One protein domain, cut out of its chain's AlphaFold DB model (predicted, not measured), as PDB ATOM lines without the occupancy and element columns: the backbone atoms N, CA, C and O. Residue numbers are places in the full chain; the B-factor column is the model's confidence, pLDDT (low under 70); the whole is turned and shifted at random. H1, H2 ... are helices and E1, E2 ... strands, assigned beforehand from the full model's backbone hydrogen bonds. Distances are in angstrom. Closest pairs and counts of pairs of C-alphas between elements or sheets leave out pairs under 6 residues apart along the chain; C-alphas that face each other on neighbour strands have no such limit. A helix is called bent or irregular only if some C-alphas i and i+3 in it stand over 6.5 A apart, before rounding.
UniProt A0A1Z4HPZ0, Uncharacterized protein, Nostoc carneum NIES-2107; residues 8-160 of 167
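AT A GLANCE: This is residues 8 to 160 of the 167 residues of an uncharacterized protein of Nostoc carneum NIES-2107 (UniProt A0A1Z4HPZ0). Two helices, H4 and H6, cross in the middle of a helical body, with the helical hairpin H2 and H3 packed on H4, and H7 and the arm H9a packed on H6. H1 stands across the beginning of H4 and packs on the arm H9b too; the small strand hairpin E1 and E2 lies at this end of the domain, while H8 packs on H9a and H5 makes a corner with H6 toward the other end. The printed part has 153 residues with nine named helices and two named strands, in the order H1 H2 H3 E1 E2 H4 H5 H6 H7 H8 H9; the sheet, order E1 - E2, is antiparallel and the class is mostly helix. The whole is compact, with a radius of gyration of the C-alphas of 14.8 A, and only just rounded, spanning 45 by 31 by 25 A.

HOW THE PARTS SIT: Begin at the sheet: E1, residues 54 to 56, and E2, residues 59 to 61, form a hairpin, antiparallel at 139 degrees, with N 54 and O 61 at 2.9 A and N 56 and O 59 at 2.8 A, within hydrogen-bond range. Next look for H1, residues 8 to 23: the closest C-alphas of H1 and E2 are those of Asn 18 and Phe 61, 6.1 A apart, while H1 and E1 are apart. H4, residues 63 to 77, touches H1 about perpendicular at 83 degrees, with residues 63 to 69 of H4 and 17 to 21 of H1 alone; the closest C-alphas are those of Ala 21 and Ile 66, 5.8 A. H6, residues 87 to 101, touches H4 at a steep tilt of 51 degrees, opposite ways, closest at the C-alphas of Ile 71 and Ala 94, 6.0 A; H4 and H6 are the hub, touching four helices each. H2, residues 26 to 35, and H3, residues 40 to 49, are a helical hairpin at a shallow tilt of 31 degrees, and the closest C-alphas of H2 and H4, Leu 33 and Ile 72, are 7.7 A apart where these two touch. H7, residues 105 to 115, is irregular, with C-alphas 108 and 111 7.2 A apart; it forms a helical hairpin with H6, closest at the C-alphas of Val 99 and Gly 106, 4.8 A, and touches H3 at a shallow tilt of 9 degrees, opposite ways, closest at the C-alphas of Arg 45 and Val 112, 6.0 A. H5, residues 79 to 85, and H6 only just touch, and only at the corner by their link, with 3 pairs of C-alphas within 8 A, the closest Val 82 and Val 90 at 6.1 A. H9, residues 139 to 160, was assigned as one helix by its hydrogen bonds but is bent, with C-alphas 149 and 152 7.3 A apart; its arms H9a, residues 139 to 149, and H9b, residues 152 to 160, stand at a steep tilt of 57 degrees. H9a touches H6, closest at the C-alphas of Gly 97 and Gln 147, 5.1 A, and H8, residues 124 to 134, touches H9a, closest at Asp 132 and Gly 139, C-alphas 4.2 A apart. H9b touches H1 at a steep tilt of 66 degrees, opposite ways, closest at the C-alphas of Ala 10 and Val 156, 4.7 A. Every O i to N i+4 pair is within hydrogen-bond range in H1 to H6, H8, H9a and H9b; in H7 5 of 7 are.

IN THESE COORDINATES: Find C-alpha 8 at (19.313, -14.468, -15.484); from there H1 runs 23.0 A to C-alpha 23. H4 starts at C-alpha 63, (19.674, 1.176, -6.384), and covers 20.7 A, and H6 covers 21.1 A. H9a measures 15.3 A and H9b 12.2 A, ending at C-alpha 160, (16.683, -5.969, -15.783).

THE WHOLE: The two C-alphas farthest apart are those of Gly 58 and Gln 136, 46.2 A, while the first and last printed C-alphas are 8.9 A apart. The printed part has no cut. The link from H7 to H8, 8 residues, is short; the other links are tight. Look at the B-factor column: the mean pLDDT of the printed part is 83.1, and residues 117 to 140 are under 70.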
ATOM      1  N   ALA A   8      18.901 -13.710 -16.665       89.44
ATOM      2  CA  ALA A   8      19.313 -14.468 -15.484       89.44
ATOM      3  C   ALA A   8      20.669 -13.996 -14.929       89.44
ATOM      4  O   ALA A   8      20.812 -13.824 -13.719       89.44
ATOM      5  N   GLN A   9      21.649 -13.737 -15.802       92.00
ATOM      6  CA  GLN A   9      22.951 -13.196 -15.400       92.00
ATOM      7  C   GLN A   9      22.819 -11.782 -14.823       92.00
ATOM      8  O   GLN A   9      23.462 -11.468 -13.821       92.00
ATOM      9  N   ALA A  10      21.970 -10.943 -15.420       92.44
ATOM     10  CA  ALA A  10      21.767  -9.570 -14.981       92.44
ATOM     11  C   ALA A  10      21.065  -9.527 -13.616       92.44
ATOM     12  O   ALA A  10      21.526  -8.834 -12.710       92.44
ATOM     13  N   ASN A  11      20.030 -10.348 -13.426       91.06
ATOM     14  CA  ASN A  11      19.346 -10.513 -12.144       91.06
ATOM     15  C   ASN A  11      20.286 -11.039 -11.054       91.06
ATOM     16  O   ASN A  11      20.281 -10.512  -9.941       91.06
ATOM     17  N   LEU A  12      21.122 -12.036 -11.363       93.06
ATOM     18  CA  LEU A  12      22.117 -12.543 -10.419       93.06
ATOM     19  C   LEU A  12      23.118 -11.451 -10.028       93.06
ATOM     20  O   LEU A  12      23.373 -11.247  -8.842       93.06
ATOM     21  N   LYS A  13      23.659 -10.718 -11.007       94.56
ATOM     22  CA  LYS A  13      24.631  -9.647 -10.756       94.56
ATOM     23  C   LYS A  13      24.027  -8.528  -9.909       94.56
ATOM     24  O   LYS A  13      24.659  -8.081  -8.957       94.56
ATOM     25  N   LEU A  14      22.796  -8.126 -10.219       93.88
ATOM     26  CA  LEU A  14      22.075  -7.118  -9.455       93.88
ATOM     27  C   LEU A  14      21.798  -7.580  -8.019       93.88
ATOM     28  O   LEU A  14      21.964  -6.798  -7.088       93.88
ATOM     29  N   ALA A  15      21.416  -8.845  -7.827       93.31
ATOM     30  CA  ALA A  15      21.204  -9.419  -6.501       93.31
ATOM     31  C   ALA A  15      22.489  -9.443  -5.661       93.31
ATOM     32  O   ALA A  15      22.436  -9.113  -4.478       93.31
ATOM     33  N   LEU A  16      23.634  -9.768  -6.270       94.81
ATOM     34  CA  LEU A  16      24.936  -9.722  -5.600       94.81
ATOM     35  C   LEU A  16      25.293  -8.294  -5.171       94.81
ATOM     36  O   LEU A  16      25.548  -8.070  -3.992       94.81
ATOM     37  N   TRP A  17      25.213  -7.318  -6.081       96.00
ATOM     38  CA  TRP A  17      25.474  -5.914  -5.738       96.00
ATOM     39  C   TRP A  17      24.521  -5.371  -4.680       96.00
ATOM     40  O   TRP A  17      24.920  -4.574  -3.840       96.00
ATOM     41  N   ASN A  18      23.263  -5.805  -4.692       94.38
ATOM     42  CA  ASN A  18      22.311  -5.433  -3.658       94.38
ATOM     43  C   ASN A  18      22.683  -6.029  -2.303       94.38
ATOM     44  O   ASN A  18      22.630  -5.331  -1.298       94.38
ATOM     45  N   SER A  19      23.090  -7.300  -2.272       94.88
ATOM     46  CA  SER A  19      23.568  -7.940  -1.048       94.88
ATOM     47  C   SER A  19      24.795  -7.222  -0.490       94.88
ATOM     48  O   SER A  19      24.851  -6.973   0.707       94.88
ATOM     49  N   GLU A  20      25.753  -6.860  -1.343       93.44
ATOM     50  CA  GLU A  20      26.926  -6.068  -0.956       93.44
ATOM     51  C   GLU A  20      26.510  -4.694  -0.410       93.44
ATOM     52  O   GLU A  20      26.963  -4.287   0.656       93.44
ATOM     53  N   ALA A  21      25.592  -4.005  -1.091       92.81
ATOM     54  CA  ALA A  21      25.100  -2.695  -0.677       92.81
ATOM     55  C   ALA A  21      24.351  -2.716   0.668       92.81
ATOM     56  O   ALA A  21      24.412  -1.743   1.417       92.81
ATOM     57  N   GLU A  22      23.658  -3.806   0.999       91.38
ATOM     58  CA  GLU A  22      22.986  -3.959   2.295       91.38
ATOM     59  C   GLU A  22      23.955  -4.189   3.460       91.38
ATOM     60  O   GLU A  22      23.638  -3.832   4.594       91.38
ATOM     61  N   LEU A  23      25.152  -4.722   3.197       91.50
ATOM     62  CA  LEU A  23      26.190  -4.875   4.223       91.50
ATOM     63  C   LEU A  23      26.825  -3.535   4.610       91.50
ATOM     64  O   LEU A  23      27.309  -3.390   5.734       91.50
ATOM     65  N   VAL A  24      26.810  -2.553   3.705       91.12
ATOM     66  CA  VAL A  24      27.404  -1.237   3.950       91.12
ATOM     67  C   VAL A  24      26.391  -0.311   4.626       91.12
ATOM     68  O   VAL A  24      25.283  -0.066   4.131       91.12
ATOM     69  N   LYS A  25      26.782   0.253   5.772       90.69
ATOM     70  CA  LYS A  25      25.946   1.214   6.503       90.69
ATOM     71  C   LYS A  25      25.924   2.557   5.781       90.69
ATOM     72  O   LYS A  25      26.958   3.060   5.352       90.69
ATOM     73  N   SER A  26      24.764   3.213   5.738       86.31
ATOM     74  CA  SER A  26      24.637   4.549   5.131       86.31
ATOM     75  C   SER A  26      25.563   5.588   5.776       86.31
ATOM     76  O   SER A  26      26.069   6.467   5.086       86.31
ATOM     77  N   SER A  27      25.827   5.467   7.083       88.25
ATOM     78  CA  SER A  27      26.778   6.322   7.804       88.25
ATOM     79  C   SER A  27      28.222   6.120   7.345       88.25
ATOM     80  O   SER A  27      28.992   7.068   7.309       88.25
ATOM     81  N   GLU A  28      28.590   4.894   6.976       90.75
ATOM     82  CA  GLU A  28      29.920   4.590   6.453       90.75
ATOM     83  C   GLU A  28      30.102   5.192   5.059       90.75
ATOM     84  O   GLU A  28      31.119   5.820   4.792       90.75
ATOM     85  N   LEU A  29      29.081   5.099   4.199       89.69
ATOM     86  CA  LEU A  29      29.092   5.769   2.895       89.69
ATOM     87  C   LEU A  29      29.175   7.294   3.033       89.69
ATOM     88  O   LEU A  29      29.882   7.933   2.262       89.69
ATOM     89  N   TYR A  30      28.497   7.873   4.026       88.44
ATOM     90  CA  TYR A  30      28.596   9.301   4.327       88.44
ATOM     91  C   TYR A  30      30.023   9.715   4.719       88.44
ATOM     92  O   TYR A  30      30.543  10.684   4.174       88.44
ATOM     93  N   ILE A  31      30.680   8.946   5.595       90.44
ATOM     94  CA  ILE A  31      32.082   9.179   5.974       90.44
ATOM     95  C   ILE A  31      32.989   9.070   4.746       90.44
ATOM     96  O   ILE A  31      33.777   9.974   4.493       90.44
ATOM     97  N   GLN A  32      32.820   8.027   3.927       90.56
ATOM     98  CA  GLN A  32      33.613   7.865   2.707       90.56
ATOM     99  C   GLN A  32      33.448   9.056   1.755       90.56
ATOM    100  O   GLN A  32      34.424   9.473   1.146       90.56
ATOM    101  N   LEU A  33      32.248   9.633   1.632       87.69
ATOM    102  CA  LEU A  33      32.030  10.833   0.819       87.69
ATOM    103  C   LEU A  33      32.737  12.074   1.375       87.69
ATOM    104  O   LEU A  33      33.262  12.862   0.589       87.69
ATOM    105  N   GLN A  34      32.766  12.247   2.698       87.62
ATOM    106  CA  GLN A  34      33.511  13.338   3.333       87.62
ATOM    107  C   GLN A  34      35.021  13.169   3.150       87.62
ATOM    108  O   GLN A  34      35.714  14.128   2.820       87.62
ATOM    109  N   GLU A  35      35.530  11.942   3.293       89.44
ATOM    110  CA  GLU A  35      36.950  11.615   3.111       89.44
ATOM    111  C   GLU A  35      37.448  11.878   1.684       89.44
ATOM    112  O   GLU A  35      38.636  12.123   1.481       89.44
ATOM    113  N   LEU A  36      36.553  11.874   0.690       85.75
ATOM    114  CA  LEU A  36      36.892  12.267  -0.678       85.75
ATOM    115  C   LEU A  36      37.202  13.771  -0.809       85.75
ATOM    116  O   LEU A  36      37.808  14.172  -1.799       85.75
ATOM    117  N   GLY A  37      36.820  14.606   0.164       84.38
ATOM    118  CA  GLY A  37      37.031  16.058   0.122       84.38
ATOM    119  C   GLY A  37      36.009  16.800  -0.745       84.38
ATOM    120  O   GLY A  37      36.324  17.834  -1.332       84.38
ATOM    121  N   LEU A  38      34.797  16.252  -0.873       85.12
ATOM    122  CA  LEU A  38      33.687  16.905  -1.567       85.12
ATOM    123  C   LEU A  38      33.054  18.008  -0.695       85.12
ATOM    124  O   LEU A  38      33.025  17.859   0.524       85.12
ATOM    125  N   PRO A  39      32.488  19.074  -1.296       85.19
ATOM    126  CA  PRO A  39      31.716  20.074  -0.556       85.19
ATOM    127  C   PRO A  39      30.524  19.456   0.191       85.19
ATOM    128  O   PRO A  39      29.875  18.546  -0.335       85.19
ATOM    129  N   ASP A  40      30.192  19.985   1.369       86.50
ATOM    130  CA  ASP A  40      29.142  19.445   2.247       86.50
ATOM    131  C   ASP A  40      27.770  19.368   1.565       86.50
ATOM    132  O   ASP A  40      27.010  18.416   1.780       86.50
ATOM    133  N   GLU A  41      27.451  20.324   0.689       85.88
ATOM    134  CA  GLU A  41      26.212  20.314  -0.089       85.88
ATOM    135  C   GLU A  41      26.167  19.125  -1.058       85.88
ATOM    136  O   GLU A  41      25.140  18.453  -1.175       85.88
ATOM    137  N   VAL A  42      27.294  18.819  -1.711       86.44
ATOM    138  CA  VAL A  42      27.423  17.682  -2.634       86.44
ATOM    139  C   VAL A  42      27.330  16.368  -1.864       86.44
ATOM    140  O   VAL A  42      26.591  15.472  -2.276       86.44
ATOM    141  N   VAL A  43      28.027  16.262  -0.729       89.56
ATOM    142  CA  VAL A  43      27.974  15.087   0.154       89.56
ATOM    143  C   VAL A  43      26.544  14.832   0.627       89.56
ATOM    144  O   VAL A  43      26.061  13.705   0.548       89.56
ATOM    145  N   SER A  44      25.838  15.878   1.055       88.75
ATOM    146  CA  SER A  44      24.455  15.775   1.527       88.75
ATOM    147  C   SER A  44      23.511  15.283   0.428       88.75
ATOM    148  O   SER A  44      22.714  14.378   0.665       88.75
ATOM    149  N   ARG A  45      23.639  15.789  -0.807       89.00
ATOM    150  CA  ARG A  45      22.822  15.304  -1.937       89.00
ATOM    151  C   ARG A  45      23.158  13.882  -2.361       89.00
ATOM    152  O   ARG A  45      22.258  13.104  -2.664       89.00
ATOM    153  N   LEU A  46      24.436  13.518  -2.360       88.44
ATOM    154  CA  LEU A  46      24.856  12.138  -2.605       88.44
ATOM    155  C   LEU A  46      24.338  11.186  -1.519       88.44
ATOM    156  O   LEU A  46      23.980  10.048  -1.820       88.44
ATOM    157  N   HIS A  47      24.232  11.657  -0.277       88.00
ATOM    158  CA  HIS A  47      23.647  10.897   0.820       88.00
ATOM    159  C   HIS A  47      22.136  10.688   0.654       88.00
ATOM    160  O   HIS A  47      21.653   9.583   0.887       88.00
ATOM    161  N   GLU A  48      21.388  11.694   0.189       88.00
ATOM    162  CA  GLU A  48      19.950  11.560  -0.106       88.00
ATOM    163  C   GLU A  48      19.671  10.459  -1.139       88.00
ATOM    164  O   GLU A  48      18.684   9.733  -1.034       88.00
ATOM    165  N   ILE A  49      20.572  10.265  -2.105       89.31
ATOM    166  CA  ILE A  49      20.427   9.217  -3.121       89.31
ATOM    167  C   ILE A  49      20.419   7.816  -2.497       89.31
ATOM    168  O   ILE A  49      19.786   6.922  -3.052       89.31
ATOM    169  N   LEU A  50      21.038   7.606  -1.329       89.25
ATOM    170  CA  LEU A  50      21.090   6.299  -0.663       89.25
ATOM    171  C   LEU A  50      19.715   5.711  -0.352       89.25
ATOM    172  O   LEU A  50      19.580   4.489  -0.290       89.25
ATOM    173  N   THR A  51      18.702   6.555  -0.151       87.94
ATOM    174  CA  THR A  51      17.343   6.102   0.164       87.94
ATOM    175  C   THR A  51      16.583   5.634  -1.073       87.94
ATOM    176  O   THR A  51      15.480   5.101  -0.955       87.94
ATOM    177  N   TYR A  52      17.142   5.833  -2.271       90.25
ATOM    178  CA  TYR A  52      16.497   5.434  -3.509       90.25
ATOM    179  C   TYR A  52      16.507   3.912  -3.656       90.25
ATOM    180  O   TYR A  52      17.546   3.277  -3.864       90.25
ATOM    181  N   THR A  53      15.317   3.328  -3.591       89.69
ATOM    182  CA  THR A  53      15.080   1.908  -3.832       89.69
ATOM    183  C   THR A  53      14.159   1.739  -5.032       89.69
ATOM    184  O   THR A  53      13.364   2.622  -5.360       89.69
ATOM    185  N   LYS A  54      14.267   0.604  -5.719       87.81
ATOM    186  CA  LYS A  54      13.376   0.270  -6.829       87.81
ATOM    187  C   LYS A  54      12.958  -1.185  -6.752       87.81
ATOM    188  O   LYS A  54      13.801  -2.068  -6.602       87.81
ATOM    189  N   THR A  55      11.659  -1.427  -6.874       86.25
ATOM    190  CA  THR A  55      11.109  -2.781  -6.912       86.25
ATOM    191  C   THR A  55      11.205  -3.341  -8.325       86.25
ATOM    192  O   THR A  55      10.765  -2.710  -9.284       86.25
ATOM    193  N   ILE A  56      11.786  -4.530  -8.450       83.00
ATOM    194  CA  ILE A  56      11.987  -5.260  -9.702       83.00
ATOM    195  C   ILE A  56      11.487  -6.680  -9.456       83.00
ATOM    196  O   ILE A  56      11.966  -7.343  -8.536       83.00
ATOM    197  N   ALA A  57      10.507  -7.135 -10.242       79.69
ATOM    198  CA  ALA A  57       9.915  -8.471 -10.107       79.69
ATOM    199  C   ALA A  57       9.545  -8.837  -8.645       79.69
ATOM    200  O   ALA A  57       9.840  -9.926  -8.158       79.69
ATOM    201  N   GLY A  58       8.951  -7.886  -7.910       82.06
ATOM    202  CA  GLY A  58       8.512  -8.076  -6.520       82.06
ATOM    203  C   GLY A  58       9.613  -8.021  -5.451       82.06
ATOM    204  O   GLY A  58       9.311  -8.197  -4.274       82.06
ATOM    205  N   ARG A  59      10.875  -7.751  -5.816       84.81
ATOM    206  CA  ARG A  59      11.983  -7.553  -4.864       84.81
ATOM    207  C   ARG A  59      12.455  -6.105  -4.870       84.81
ATOM    208  O   ARG A  59      12.649  -5.530  -5.936       84.81
ATOM    209  N   ALA A  60      12.643  -5.519  -3.690       89.00
ATOM    210  CA  ALA A  60      13.195  -4.175  -3.549       89.00
ATOM    211  C   ALA A  60      14.726  -4.212  -3.648       89.00
ATOM    212  O   ALA A  60      15.376  -5.007  -2.970       89.00
ATOM    213  N   PHE A  61      15.285  -3.341  -4.487       91.38
ATOM    214  CA  PHE A  61      16.724  -3.173  -4.662       91.38
ATOM    215  C   PHE A  61      17.151  -1.768  -4.242       91.38
ATOM    216  O   PHE A  61      16.542  -0.783  -4.667       91.38
ATOM    217  N   SER A  62      18.230  -1.665  -3.471       93.06
ATOM    218  CA  SER A  62      18.846  -0.422  -2.994       93.06
ATOM    219  C   SER A  62      19.697   0.230  -4.081       93.06
ATOM    220  O   SER A  62      20.911   0.390  -3.954       93.06
ATOM    221  N   VAL A  63      19.044   0.600  -5.185       92.06
ATOM    222  CA  VAL A  63      19.674   1.176  -6.384       92.06
ATOM    223  C   VAL A  63      20.536   2.389  -6.037       92.06
ATOM    224  O   VAL A  63      21.639   2.512  -6.560       92.06
ATOM    225  N   GLY A  64      20.075   3.248  -5.131       91.50
ATOM    226  CA  GLY A  64      20.812   4.415  -4.661       91.50
ATOM    227  C   GLY A  64      22.161   4.073  -4.036       91.50
ATOM    228  O   GLY A  64      23.189   4.601  -4.456       91.50
ATOM    229  N   LYS A  65      22.172   3.125  -3.087       93.38
ATOM    230  CA  LYS A  65      23.409   2.618  -2.473       93.38
ATOM    231  C   LYS A  65      24.336   1.988  -3.508       93.38
ATOM    232  O   LYS A  65      25.520   2.302  -3.517       93.38
ATOM    233  N   ILE A  66      23.803   1.139  -4.393       94.69
ATOM    234  CA  ILE A  66      24.594   0.485  -5.449       94.69
ATOM    235  C   ILE A  66      25.282   1.542  -6.319       94.69
ATOM    236  O   ILE A  66      26.489   1.476  -6.528       94.69
ATOM    237  N   VAL A  67      24.530   2.537  -6.793       93.19
ATOM    238  CA  VAL A  67      25.062   3.619  -7.629       93.19
ATOM    239  C   VAL A  67      26.139   4.402  -6.887       93.19
ATOM    240  O   VAL A  67      27.208   4.628  -7.451       93.19
ATOM    241  N   LEU A  68      25.907   4.768  -5.624       93.38
ATOM    242  CA  LEU A  68      26.894   5.520  -4.853       93.38
ATOM    243  C   LEU A  68      28.183   4.723  -4.629       93.38
ATOM    244  O   LEU A  68      29.271   5.258  -4.824       93.38
ATOM    245  N   ILE A  69      28.068   3.440  -4.277       94.62
ATOM    246  CA  ILE A  69      29.220   2.544  -4.137       94.62
ATOM    247  C   ILE A  69      30.019   2.516  -5.442       94.62
ATOM    248  O   ILE A  69      31.236   2.670  -5.408       94.62
ATOM    249  N   LYS A  70      29.355   2.420  -6.601       94.62
ATOM    250  CA  LYS A  70      30.040   2.439  -7.904       94.62
ATOM    251  C   LYS A  70      30.706   3.777  -8.231       94.62
ATOM    252  O   LYS A  70      31.770   3.769  -8.841       94.62
ATOM    253  N   ILE A  71      30.149   4.908  -7.797       92.88
ATOM    254  CA  ILE A  71      30.818   6.218  -7.911       92.88
ATOM    255  C   ILE A  71      32.088   6.246  -7.052       92.88
ATOM    256  O   ILE A  71      33.144   6.656  -7.529       92.88
ATOM    257  N   ILE A  72      32.012   5.785  -5.801       92.75
ATOM    258  CA  ILE A  72      33.167   5.757  -4.895       92.75
ATOM    259  C   ILE A  72      34.247   4.798  -5.422       92.75
ATOM    260  O   ILE A  72      35.428   5.146  -5.417       92.75
ATOM    261  N   GLU A  73      33.858   3.618  -5.910       94.31
ATOM    262  CA  GLU A  73      34.769   2.666  -6.559       94.31
ATOM    263  C   GLU A  73      35.466   3.292  -7.768       94.31
ATOM    264  O   GLU A  73      36.676   3.137  -7.900       94.31
ATOM    265  N   PHE A  74      34.741   4.033  -8.613       93.75
ATOM    266  CA  PHE A  74      35.323   4.732  -9.760       93.75
ATOM    267  C   PHE A  74      36.402   5.724  -9.319       93.75
ATOM    268  O   PHE A  74      37.534   5.675  -9.794       93.75
ATOM    269  N   VAL A  75      36.086   6.589  -8.354       91.81
ATOM    270  CA  VAL A  75      37.044   7.569  -7.832       91.81
ATOM    271  C   VAL A  75      38.291   6.878  -7.270       91.81
ATOM    272  O   VAL A  75      39.413   7.270  -7.588       91.81
ATOM    273  N   LYS A  76      38.105   5.820  -6.468       90.94
ATOM    274  CA  LYS A  76      39.203   5.054  -5.856       90.94
ATOM    275  C   LYS A  76      40.030   4.275  -6.884       90.94
ATOM    276  O   LYS A  76      41.233   4.126  -6.696       90.94
ATOM    277  N   ALA A  77      39.412   3.794  -7.962       92.44
ATOM    278  CA  ALA A  77      40.087   3.085  -9.049       92.44
ATOM    279  C   ALA A  77      40.908   4.021  -9.950       92.44
ATOM    280  O   ALA A  77      41.835   3.571 -10.625       92.44
ATOM    281  N   HIS A  78      40.601   5.320  -9.939       89.56
ATOM    282  CA  HIS A  78      41.229   6.314 -10.803       89.56
ATOM    283  C   HIS A  78      41.883   7.469 -10.018       89.56
ATOM    284  O   HIS A  78      41.583   8.639 -10.275       89.56
ATOM    285  N   PRO A  79      42.842   7.192  -9.108       86.75
ATOM    286  CA  PRO A  79      43.486   8.235  -8.304       86.75
ATOM    287  C   PRO A  79      44.244   9.251  -9.169       86.75
ATOM    288  O   PRO A  79      44.289  10.430  -8.838       86.75
ATOM    289  N   PHE A  80      44.783   8.830 -10.317       83.62
ATOM    290  CA  PHE A  80      45.456   9.725 -11.262       83.62
ATOM    291  C   PHE A  80      44.519  10.798 -11.838       83.62
ATOM    292  O   PHE A  80      44.965  11.917 -12.078       83.62
ATOM    293  N   LEU A  81      43.228  10.487 -12.006       82.62
ATOM    294  CA  LEU A  81      42.226  11.462 -12.444       82.62
ATOM    295  C   LEU A  81      41.917  12.471 -11.342       82.62
ATOM    296  O   LEU A  81      41.711  13.650 -11.617       82.62
ATOM    297  N   VAL A  82      41.918  12.021 -10.085       84.75
ATOM    298  CA  VAL A  82      41.725  12.906  -8.931       84.75
ATOM    299  C   VAL A  82      42.895  13.879  -8.815       84.75
ATOM    300  O   VAL A  82      42.678  15.059  -8.564       84.75
ATOM    301  N   LEU A  83      44.121  13.409  -9.060       81.56
ATOM    302  CA  LEU A  83      45.316  14.251  -9.055       81.56
ATOM    303  C   LEU A  83      45.326  15.288 -10.187       81.56
ATOM    304  O   LEU A  83      45.824  16.390  -9.980       81.56
ATOM    305  N   SER A  84      44.800  14.954 -11.371       74.00
ATOM    306  CA  SER A  84      44.844  15.847 -12.537       74.00
ATOM    307  C   SER A  84      43.662  16.814 -12.628       74.00
ATOM    308  O   SER A  84      43.855  17.973 -12.982       74.00
ATOM    309  N   ALA A  85      42.447  16.360 -12.314       76.88
ATOM    310  CA  ALA A  85      41.215  17.131 -12.494       76.88
ATOM    311  C   ALA A  85      40.565  17.570 -11.169       76.88
ATOM    312  O   ALA A  85      39.677  18.425 -11.165       76.88
ATOM    313  N   GLY A  86      41.000  17.009 -10.038       83.56
ATOM    314  CA  GLY A  86      40.390  17.226  -8.728       83.56
ATOM    315  C   GLY A  86      39.169  16.335  -8.482       83.56
ATOM    316  O   GLY A  86      38.496  15.869  -9.403       83.56
ATOM    317  N   ILE A  87      38.847  16.105  -7.206       85.56
ATOM    318  CA  ILE A  87      37.789  15.167  -6.806       85.56
ATOM    319  C   ILE A  87      36.412  15.511  -7.390       85.56
ATOM    320  O   ILE A  87      35.720  14.628  -7.900       85.56
ATOM    321  N   GLY A  88      36.019  16.787  -7.360       81.81
ATOM    322  CA  GLY A  88      34.713  17.230  -7.852       81.81
ATOM    323  C   GLY A  88      34.530  16.959  -9.347       81.81
ATOM    324  O   GLY A  88      33.447  16.562  -9.774       81.81
ATOM    325  N   ALA A  89      35.606  17.084 -10.128       81.75
ATOM    326  CA  ALA A  89      35.602  16.768 -11.550       81.75
ATOM    327  C   ALA A  89      35.424  15.268 -11.796       81.75
ATOM    328  O   ALA A  89      34.594  14.880 -12.611       81.75
ATOM    329  N   VAL A  90      36.151  14.421 -11.062       86.75
ATOM    330  CA  VAL A  90      36.069  12.957 -11.205       86.75
ATOM    331  C   VAL A  90      34.691  12.436 -10.809       86.75
ATOM    332  O   VAL A  90      34.098  11.645 -11.540       86.75
ATOM    333  N   VAL A  91      34.138  12.917  -9.693       88.19
ATOM    334  CA  VAL A  91      32.763  12.595  -9.280       88.19
ATOM    335  C   VAL A  91      31.759  13.104 -10.312       88.19
ATOM    336  O   VAL A  91      30.803  12.408 -10.653       88.19
ATOM    337  N   GLY A  92      32.007  14.284 -10.872       85.94
ATOM    338  CA  GLY A  92      31.207  14.847 -11.944       85.94
ATOM    339  C   GLY A  92      31.178  13.999 -13.212       85.94
ATOM    340  O   GLY A  92      30.110  13.718 -13.755       85.94
ATOM    341  N   VAL A  93      32.349  13.549 -13.654       86.50
ATOM    342  CA  VAL A  93      32.521  12.629 -14.782       86.50
ATOM    343  C   VAL A  93      31.823  11.299 -14.502       86.50
ATOM    344  O   VAL A  93      31.132  10.780 -15.378       86.50
ATOM    345  N   ALA A  94      31.921  10.780 -13.275       90.19
ATOM    346  CA  ALA A  94      31.239   9.553 -12.887       90.19
ATOM    347  C   ALA A  94      29.714   9.682 -13.012       90.19
ATOM    348  O   ALA A  94      29.053   8.844 -13.626       90.19
ATOM    349  N   ILE A  95      29.160  10.774 -12.479       88.81
ATOM    350  CA  ILE A  95      27.733  11.092 -12.577       88.81
ATOM    351  C   ILE A  95      27.310  11.241 -14.037       88.81
ATOM    352  O   ILE A  95      26.306  10.664 -14.451       88.81
ATOM    353  N   ALA A  96      28.076  11.982 -14.833       83.50
ATOM    354  CA  ALA A  96      27.763  12.186 -16.236       83.50
ATOM    355  C   ALA A  96      27.763  10.859 -17.013       83.50
ATOM    356  O   ALA A  96      26.792  10.577 -17.716       83.50
ATOM    357  N   GLY A  97      28.774  10.007 -16.808       85.88
ATOM    358  CA  GLY A  97      28.863   8.676 -17.413       85.88
ATOM    359  C   GLY A  97      27.695   7.763 -17.026       85.88
ATOM    360  O   GLY A  97      27.137   7.068 -17.882       85.88
ATOM    361  N   LEU A  98      27.257   7.813 -15.765       88.62
ATOM    362  CA  LEU A  98      26.080   7.087 -15.282       88.62
ATOM    363  C   LEU A  98      24.795   7.561 -15.958       88.62
ATOM    364  O   LEU A  98      24.010   6.738 -16.424       88.62
ATOM    365  N   VAL A  99      24.580   8.873 -16.042       85.12
ATOM    366  CA  VAL A  99      23.358   9.438 -16.628       85.12
ATOM    367  C   VAL A  99      23.290   9.203 -18.133       85.12
ATOM    368  O   VAL A  99      22.214   8.913 -18.656       85.12
ATOM    369  N   THR A 100      24.423   9.269 -18.837       80.44
ATOM    370  CA  THR A 100      24.462   8.946 -20.270       80.44
ATOM    371  C   THR A 100      24.210   7.468 -20.536       80.44
ATOM    372  O   THR A 100      23.582   7.129 -21.535       80.44
ATOM    373  N   SER A 101      24.677   6.593 -19.643       80.75
ATOM    374  CA  SER A 101      24.548   5.142 -19.817       80.75
ATOM    375  C   SER A 101      23.197   4.610 -19.335       80.75
ATOM    376  O   SER A 101      22.722   3.584 -19.818       80.75
ATOM    377  N   ILE A 102      22.562   5.291 -18.377       84.19
ATOM    378  CA  ILE A 102      21.365   4.815 -17.684       84.19
ATOM    379  C   ILE A 102      20.349   5.964 -17.555       84.19
ATOM    380  O   ILE A 102      20.371   6.708 -16.570       84.19
ATOM    381  N   PRO A 103      19.393   6.089 -18.498       77.75
ATOM    382  CA  PRO A 103      18.500   7.247 -18.573       77.75
ATOM    383  C   PRO A 103      17.716   7.550 -17.289       77.75
ATOM    384  O   PRO A 103      17.555   8.711 -16.922       77.75
ATOM    385  N   PHE A 104      17.255   6.524 -16.562       81.00
ATOM    386  CA  PHE A 104      16.463   6.738 -15.343       81.00
ATOM    387  C   PHE A 104      17.287   7.304 -14.173       81.00
ATOM    388  O   PHE A 104      16.712   7.913 -13.274       81.00
ATOM    389  N   LEU A 105      18.617   7.144 -14.174       84.12
ATOM    390  CA  LEU A 105      19.484   7.771 -13.172       84.12
ATOM    391  C   LEU A 105      19.636   9.276 -13.404       84.12
ATOM    392  O   LEU A 105      20.030   9.985 -12.484       84.12
ATOM    393  N   GLY A 106      19.272   9.782 -14.588       81.19
ATOM    394  CA  GLY A 106      19.305  11.210 -14.893       81.19
ATOM    395  C   GLY A 106      18.509  12.049 -13.902       81.19
ATOM    396  O   GLY A 106      19.022  13.038 -13.398       81.19
ATOM    397  N   GLN A 107      17.290  11.629 -13.558       80.94
ATOM    398  CA  GLN A 107      16.454  12.361 -12.599       80.94
ATOM    399  C   GLN A 107      17.009  12.295 -11.172       80.94
ATOM    400  O   GLN A 107      16.924  13.271 -10.434       80.94
ATOM    401  N   LEU A 108      17.602  11.157 -10.807       83.88
ATOM    402  CA  LEU A 108      18.170  10.924  -9.482       83.88
ATOM    403  C   LEU A 108      19.462  11.723  -9.259       83.88
ATOM    404  O   LEU A 108      19.675  12.265  -8.181       83.88
ATOM    405  N   LEU A 109      20.315  11.807 -10.282       84.88
ATOM    406  CA  LEU A 109      21.636  12.432 -10.193       84.88
ATOM    407  C   LEU A 109      21.658  13.894 -10.669       84.88
ATOM    408  O   LEU A 109      22.641  14.593 -10.424       84.88
ATOM    409  N   ALA A 110      20.591  14.386 -11.309       83.31
ATOM    410  CA  ALA A 110      20.497  15.770 -11.779       83.31
ATOM    411  C   ALA A 110      20.760  16.825 -10.693       83.31
ATOM    412  O   ALA A 110      21.547  17.734 -10.963       83.31
ATOM    413  N   PRO A 111      20.193  16.729  -9.474       84.06
ATOM    414  CA  PRO A 111      20.461  17.718  -8.429       84.06
ATOM    415  C   PRO A 111      21.945  17.795  -8.052       84.06
ATOM    416  O   PRO A 111      22.480  18.887  -7.880       84.06
ATOM    417  N   VAL A 112      22.627  16.646  -7.985       85.62
ATOM    418  CA  VAL A 112      24.066  16.582  -7.682       85.62
ATOM    419  C   VAL A 112      24.884  17.170  -8.826       85.62
ATOM    420  O   VAL A 112      25.810  17.944  -8.597       85.62
ATOM    421  N   ALA A 113      24.526  16.843 -10.068       81.12
ATOM    422  CA  ALA A 113      25.208  17.368 -11.241       81.12
ATOM    423  C   ALA A 113      25.132  18.899 -11.299       81.12
ATOM    424  O   ALA A 113      26.157  19.544 -11.498       81.12
ATOM    425  N   VAL A 114      23.963  19.490 -11.031       80.94
ATOM    426  CA  VAL A 114      23.805  20.952 -10.978       80.94
ATOM    427  C   VAL A 114      24.727  21.580  -9.931       80.94
ATOM    428  O   VAL A 114      25.371  22.584 -10.228       80.94
ATOM    429  N   MET A 115      24.847  20.980  -8.742       79.94
ATOM    430  CA  MET A 115      25.756  21.475  -7.697       79.94
ATOM    431  C   MET A 115      27.228  21.414  -8.103       79.94
ATOM    432  O   MET A 115      28.008  22.284  -7.737       79.94
ATOM    433  N   LEU A 116      27.600  20.416  -8.901       75.69
ATOM    434  CA  LEU A 116      28.942  20.287  -9.467       75.69
ATOM    435  C   LEU A 116      29.159  21.171 -10.712       75.69
ATOM    436  O   LEU A 116      30.185  21.055 -11.380       75.69
ATOM    437  N   GLY A 117      28.197  22.039 -11.052       68.31
ATOM    438  CA  GLY A 117      28.241  22.888 -12.246       68.31
ATOM    439  C   GLY A 117      28.033  22.120 -13.555       68.31
ATOM    440  O   GLY A 117      28.262  22.654 -14.637       68.31
ATOM    441  N   ILE A 118      27.587  20.867 -13.479       67.94
ATOM    442  CA  ILE A 118      27.384  19.979 -14.619       67.94
ATOM    443  C   ILE A 118      25.952  20.140 -15.109       67.94
ATOM    444  O   ILE A 118      24.988  19.672 -14.500       67.94
ATOM    445  N   THR A 119      25.795  20.772 -16.267       58.72
ATOM    446  CA  THR A 119      24.497  20.826 -16.936       58.72
ATOM    447  C   THR A 119      24.233  19.502 -17.648       58.72
ATOM    448  O   THR A 119      24.801  19.251 -18.712       58.72
ATOM    449  N   ILE A 120      23.347  18.671 -17.090       55.94
ATOM    450  CA  ILE A 120      22.820  17.474 -17.761       55.94
ATOM    451  C   ILE A 120      21.819  17.907 -18.841       55.94
ATOM    452  O   ILE A 120      20.607  17.752 -18.711       55.94
ATOM    453  N   THR A 121      22.302  18.510 -19.921       48.75
ATOM    454  CA  THR A 121      21.486  18.670 -21.126       48.75
ATOM    455  C   THR A 121      21.500  17.338 -21.859       48.75
ATOM    456  O   THR A 121      22.569  16.849 -22.222       48.75
ATOM    457  N   ALA A 122      20.320  16.734 -22.005       45.69
ATOM    458  CA  ALA A 122      20.129  15.437 -22.635       45.69
ATOM    459  C   ALA A 122      20.873  15.344 -23.980       45.69
ATOM    460  O   ALA A 122      20.854  16.294 -24.757       45.69
ATOM    461  N   ILE A 123      21.446  14.163 -24.247       45.47
ATOM    462  CA  ILE A 123      22.251  13.756 -25.417       45.47
ATOM    463  C   ILE A 123      23.766  13.891 -25.162       45.47
ATOM    464  O   ILE A 123      24.331  14.983 -25.135       45.47
ATOM    465  N   GLY A 124      24.435  12.740 -25.005       50.38
ATOM    466  CA  GLY A 124      25.840  12.601 -24.584       50.38
ATOM    467  C   GLY A 124      26.880  13.383 -25.401       50.38
ATOM    468  O   GLY A 124      27.939  13.705 -24.872       50.38
ATOM    469  N   ALA A 125      26.564  13.787 -26.636       51.25
ATOM    470  CA  ALA A 125      27.417  14.673 -27.434       51.25
ATOM    471  C   ALA A 125      27.540  16.092 -26.840       51.25
ATOM    472  O   ALA A 125      28.601  16.710 -26.904       51.25
ATOM    473  N   ILE A 126      26.472  16.604 -26.219       51.06
ATOM    474  CA  ILE A 126      26.464  17.933 -25.588       51.06
ATOM    475  C   ILE A 126      27.211  17.891 -24.252       51.06
ATOM    476  O   ILE A 126      27.902  18.844 -23.895       51.06
ATOM    477  N   VAL A 127      27.113  16.760 -23.546       56.97
ATOM    478  CA  VAL A 127      27.841  16.511 -22.300       56.97
ATOM    479  C   VAL A 127      29.346  16.487 -22.574       56.97
ATOM    480  O   VAL A 127      30.066  17.287 -21.987       56.97
ATOM    481  N   GLY A 128      29.815  15.677 -23.533       56.09
ATOM    482  CA  GLY A 128      31.238  15.599 -23.892       56.09
ATOM    483  C   GLY A 128      31.833  16.949 -24.306       56.09
ATOM    484  O   GLY A 128      32.860  17.350 -23.773       56.09
ATOM    485  N   HIS A 129      31.146  17.709 -25.167       59.16
ATOM    486  CA  HIS A 129      31.634  19.017 -25.630       59.16
ATOM    487  C   HIS A 129      31.726  20.076 -24.516       59.16
ATOM    488  O   HIS A 129      32.592  20.949 -24.548       59.16
ATOM    489  N   ARG A 130      30.829  20.039 -23.523       61.78
ATOM    490  CA  ARG A 130      30.869  20.978 -22.390       61.78
ATOM    491  C   ARG A 130      31.863  20.548 -21.319       61.78
ATOM    492  O   ARG A 130      32.539  21.416 -20.777       61.78
ATOM    493  N   PHE A 131      31.995  19.245 -21.069       63.34
ATOM    494  CA  PHE A 131      33.068  18.713 -20.227       63.34
ATOM    495  C   PHE A 131      34.438  19.025 -20.823       63.34
ATOM    496  O   PHE A 131      35.315  19.446 -20.089       63.34
ATOM    497  N   ASP A 132      34.608  18.921 -22.139       61.25
ATOM    498  CA  ASP A 132      35.853  19.296 -22.813       61.25
ATOM    499  C   ASP A 132      36.182  20.795 -22.668       61.25
ATOM    500  O   ASP A 132      37.316  21.170 -22.377       61.25
ATOM    501  N   LYS A 133      35.168  21.671 -22.760       63.25
ATOM    502  CA  LYS A 133      35.327  23.112 -22.488       63.25
ATOM    503  C   LYS A 133      35.632  23.430 -21.025       63.25
ATOM    504  O   LYS A 133      36.365  24.376 -20.753       63.25
ATOM    505  N   GLN A 134      35.036  22.687 -20.097       61.94
ATOM    506  CA  GLN A 134      35.231  22.871 -18.659       61.94
ATOM    507  C   GLN A 134      36.563  22.267 -18.182       61.94
ATOM    508  O   GLN A 134      37.178  22.792 -17.259       61.94
ATOM    509  N   PHE A 135      37.033  21.211 -18.847       59.75
ATOM    510  CA  PHE A 135      38.248  20.456 -18.549       59.75
ATOM    511  C   PHE A 135      39.105  20.349 -19.820       59.75
ATOM    512  O   PHE A 135      39.180  19.288 -20.436       59.75
ATOM    513  N   GLN A 136      39.701  21.488 -20.204       57.28
ATOM    514  CA  GLN A 136      40.516  21.753 -21.405       57.28
ATOM    515  C   GLN A 136      41.180  20.509 -22.043       57.28
ATOM    516  O   GLN A 136      42.326  20.191 -21.729       57.28
ATOM    517  N   GLY A 137      40.492  19.817 -22.958       58.75
ATOM    518  CA  GLY A 137      41.061  18.712 -23.748       58.75
ATOM    519  C   GLY A 137      41.173  17.352 -23.044       58.75
ATOM    520  O   GLY A 137      41.509  16.370 -23.694       58.75
ATOM    521  N   VAL A 138      40.890  17.265 -21.738       62.28
ATOM    522  CA  VAL A 138      40.935  16.009 -20.954       62.28
ATOM    523  C   VAL A 138      39.531  15.403 -20.799       62.28
ATOM    524  O   VAL A 138      39.372  14.228 -20.478       62.28
ATOM    525  N   GLY A 139      38.483  16.197 -21.044       63.16
ATOM    526  CA  GLY A 139      37.088  15.806 -20.836       63.16
ATOM    527  C   GLY A 139      36.622  14.610 -21.673       63.16
ATOM    528  O   GLY A 139      35.802  13.824 -21.197       63.16
ATOM    529  N   GLN A 140      37.139  14.451 -22.895       64.75
ATOM    530  CA  GLN A 140      36.737  13.359 -23.786       64.75
ATOM    531  C   GLN A 140      37.294  12.005 -23.320       64.75
ATOM    532  O   GLN A 140      36.521  11.056 -23.179       64.75
ATOM    533  N   ASP A 141      38.579  11.952 -22.955       75.50
ATOM    534  CA  ASP A 141      39.220  10.750 -22.402       75.50
ATOM    535  C   ASP A 141      38.595  10.353 -21.054       75.50
ATOM    536  O   ASP A 141      38.319   9.183 -20.792       75.50
ATOM    537  N   LEU A 142      38.300  11.342 -20.203       79.06
ATOM    538  CA  LEU A 142      37.633  11.141 -18.913       79.06
ATOM    539  C   LEU A 142      36.247  10.509 -19.059       79.06
ATOM    540  O   LEU A 142      35.888   9.589 -18.319       79.06
ATOM    541  N   MET A 143      35.461  11.018 -20.006       82.25
ATOM    542  CA  MET A 143      34.120  10.516 -20.270       82.25
ATOM    543  C   MET A 143      34.158   9.083 -20.798       82.25
ATOM    544  O   MET A 143      33.362   8.255 -20.359       82.25
ATOM    545  N   GLU A 144      35.084   8.778 -21.707       83.62
ATOM    546  CA  GLU A 144      35.256   7.430 -22.248       83.62
ATOM    547  C   GLU A 144      35.634   6.432 -21.141       83.62
ATOM    548  O   GLU A 144      35.006   5.376 -21.024       83.62
ATOM    549  N   ILE A 145      36.557   6.801 -20.246       87.56
ATOM    550  CA  ILE A 145      36.918   5.989 -19.072       87.56
ATOM    551  C   ILE A 145      35.688   5.708 -18.196       87.56
ATOM    552  O   ILE A 145      35.451   4.560 -17.814       87.56
ATOM    553  N   ALA A 146      34.874   6.724 -17.902       89.12
ATOM    554  CA  ALA A 146      33.658   6.544 -17.110       89.12
ATOM    555  C   ALA A 146      32.630   5.650 -17.808       89.12
ATOM    556  O   ALA A 146      32.081   4.740 -17.187       89.12
ATOM    557  N   GLN A 147      32.386   5.857 -19.102       88.38
ATOM    558  CA  GLN A 147      31.466   5.025 -19.879       88.38
ATOM    559  C   GLN A 147      31.905   3.559 -19.889       88.38
ATOM    560  O   GLN A 147      31.078   2.673 -19.671       88.38
ATOM    561  N   HIS A 148      33.201   3.296 -20.060       90.25
ATOM    562  CA  HIS A 148      33.747   1.944 -19.974       90.25
ATOM    563  C   HIS A 148      33.612   1.340 -18.576       90.25
ATOM    564  O   HIS A 148      33.199   0.186 -18.455       90.25
ATOM    565  N   PHE A 149      33.905   2.106 -17.525       91.56
ATOM    566  CA  PHE A 149      33.776   1.639 -16.146       91.56
ATOM    567  C   PHE A 149      32.328   1.262 -15.800       91.56
ATOM    568  O   PHE A 149      32.069   0.211 -15.210       91.56
ATOM    569  N   PHE A 150      31.359   2.085 -16.213       93.06
ATOM    570  CA  PHE A 150      29.942   1.861 -15.923       93.06
ATOM    571  C   PHE A 150      29.223   0.964 -16.937       93.06
ATOM    572  O   PHE A 150      28.053   0.650 -16.718       93.06
ATOM    573  N   ALA A 151      29.890   0.490 -17.995       91.75
ATOM    574  CA  ALA A 151      29.269  -0.322 -19.043       91.75
ATOM    575  C   ALA A 151      28.557  -1.563 -18.480       91.75
ATOM    576  O   ALA A 151      27.399  -1.817 -18.801       91.75
ATOM    577  N   LEU A 152      29.201  -2.289 -17.559       92.00
ATOM    578  CA  LEU A 152      28.599  -3.470 -16.932       92.00
ATOM    579  C   LEU A 152      27.374  -3.114 -16.078       92.00
ATOM    580  O   LEU A 152      26.385  -3.846 -16.077       92.00
ATOM    581  N   LEU A 153      27.428  -1.999 -15.345       92.19
ATOM    582  CA  LEU A 153      26.297  -1.521 -14.551       92.19
ATOM    583  C   LEU A 153      25.122  -1.144 -15.462       92.19
ATOM    584  O   LEU A 153      23.981  -1.509 -15.181       92.19
ATOM    585  N   ALA A 154      25.414  -0.462 -16.568       90.94
ATOM    586  CA  ALA A 154      24.433  -0.053 -17.559       90.94
ATOM    587  C   ALA A 154      23.794  -1.244 -18.275       90.94
ATOM    588  O   ALA A 154      22.574  -1.271 -18.420       90.94
ATOM    589  N   ASP A 155      24.578  -2.257 -18.643       91.06
ATOM    590  CA  ASP A 155      24.071  -3.488 -19.249       91.06
ATOM    591  C   ASP A 155      23.160  -4.255 -18.280       91.06
ATOM    592  O   ASP A 155      22.070  -4.683 -18.662       91.06
ATOM    593  N   VAL A 156      23.561  -4.383 -17.009       92.19
ATOM    594  CA  VAL A 156      22.751  -5.054 -15.980       92.19
ATOM    595  C   VAL A 156      21.444  -4.304 -15.743       92.19
ATOM    596  O   VAL A 156      20.371  -4.899 -15.838       92.19
ATOM    597  N   PHE A 157      21.503  -2.997 -15.475       90.31
ATOM    598  CA  PHE A 157      20.302  -2.193 -15.250       90.31
ATOM    599  C   PHE A 157      19.424  -2.171 -16.509       90.31
ATOM    600  O   PHE A 157      18.221  -2.405 -16.432       90.31
ATOM    601  N   GLY A 158      20.010  -1.955 -17.684       87.94
ATOM    602  CA  GLY A 158      19.299  -1.927 -18.958       87.94
ATOM    603  C   GLY A 158      18.598  -3.244 -19.288       87.94
ATOM    604  O   GLY A 158      17.493  -3.213 -19.827       87.94
ATOM    605  N   CYS A 159      19.199  -4.385 -18.949       87.69
ATOM    606  CA  CYS A 159      18.592  -5.703 -19.118       87.69
ATOM    607  C   CYS A 159      17.422  -5.904 -18.144       87.69
ATOM    608  O   CYS A 159      16.299  -6.165 -18.573       87.69
ATOM    609  N   VAL A 160      17.664  -5.701 -16.845       86.88
ATOM    610  CA  VAL A 160      16.683  -5.969 -15.783       86.88
ATOM    611  C   VAL A 160      15.481  -5.023 -15.850       86.88
ATOM    612  O   VAL A 160      14.337  -5.452 -15.729       86.88
TER     613      VAL A 160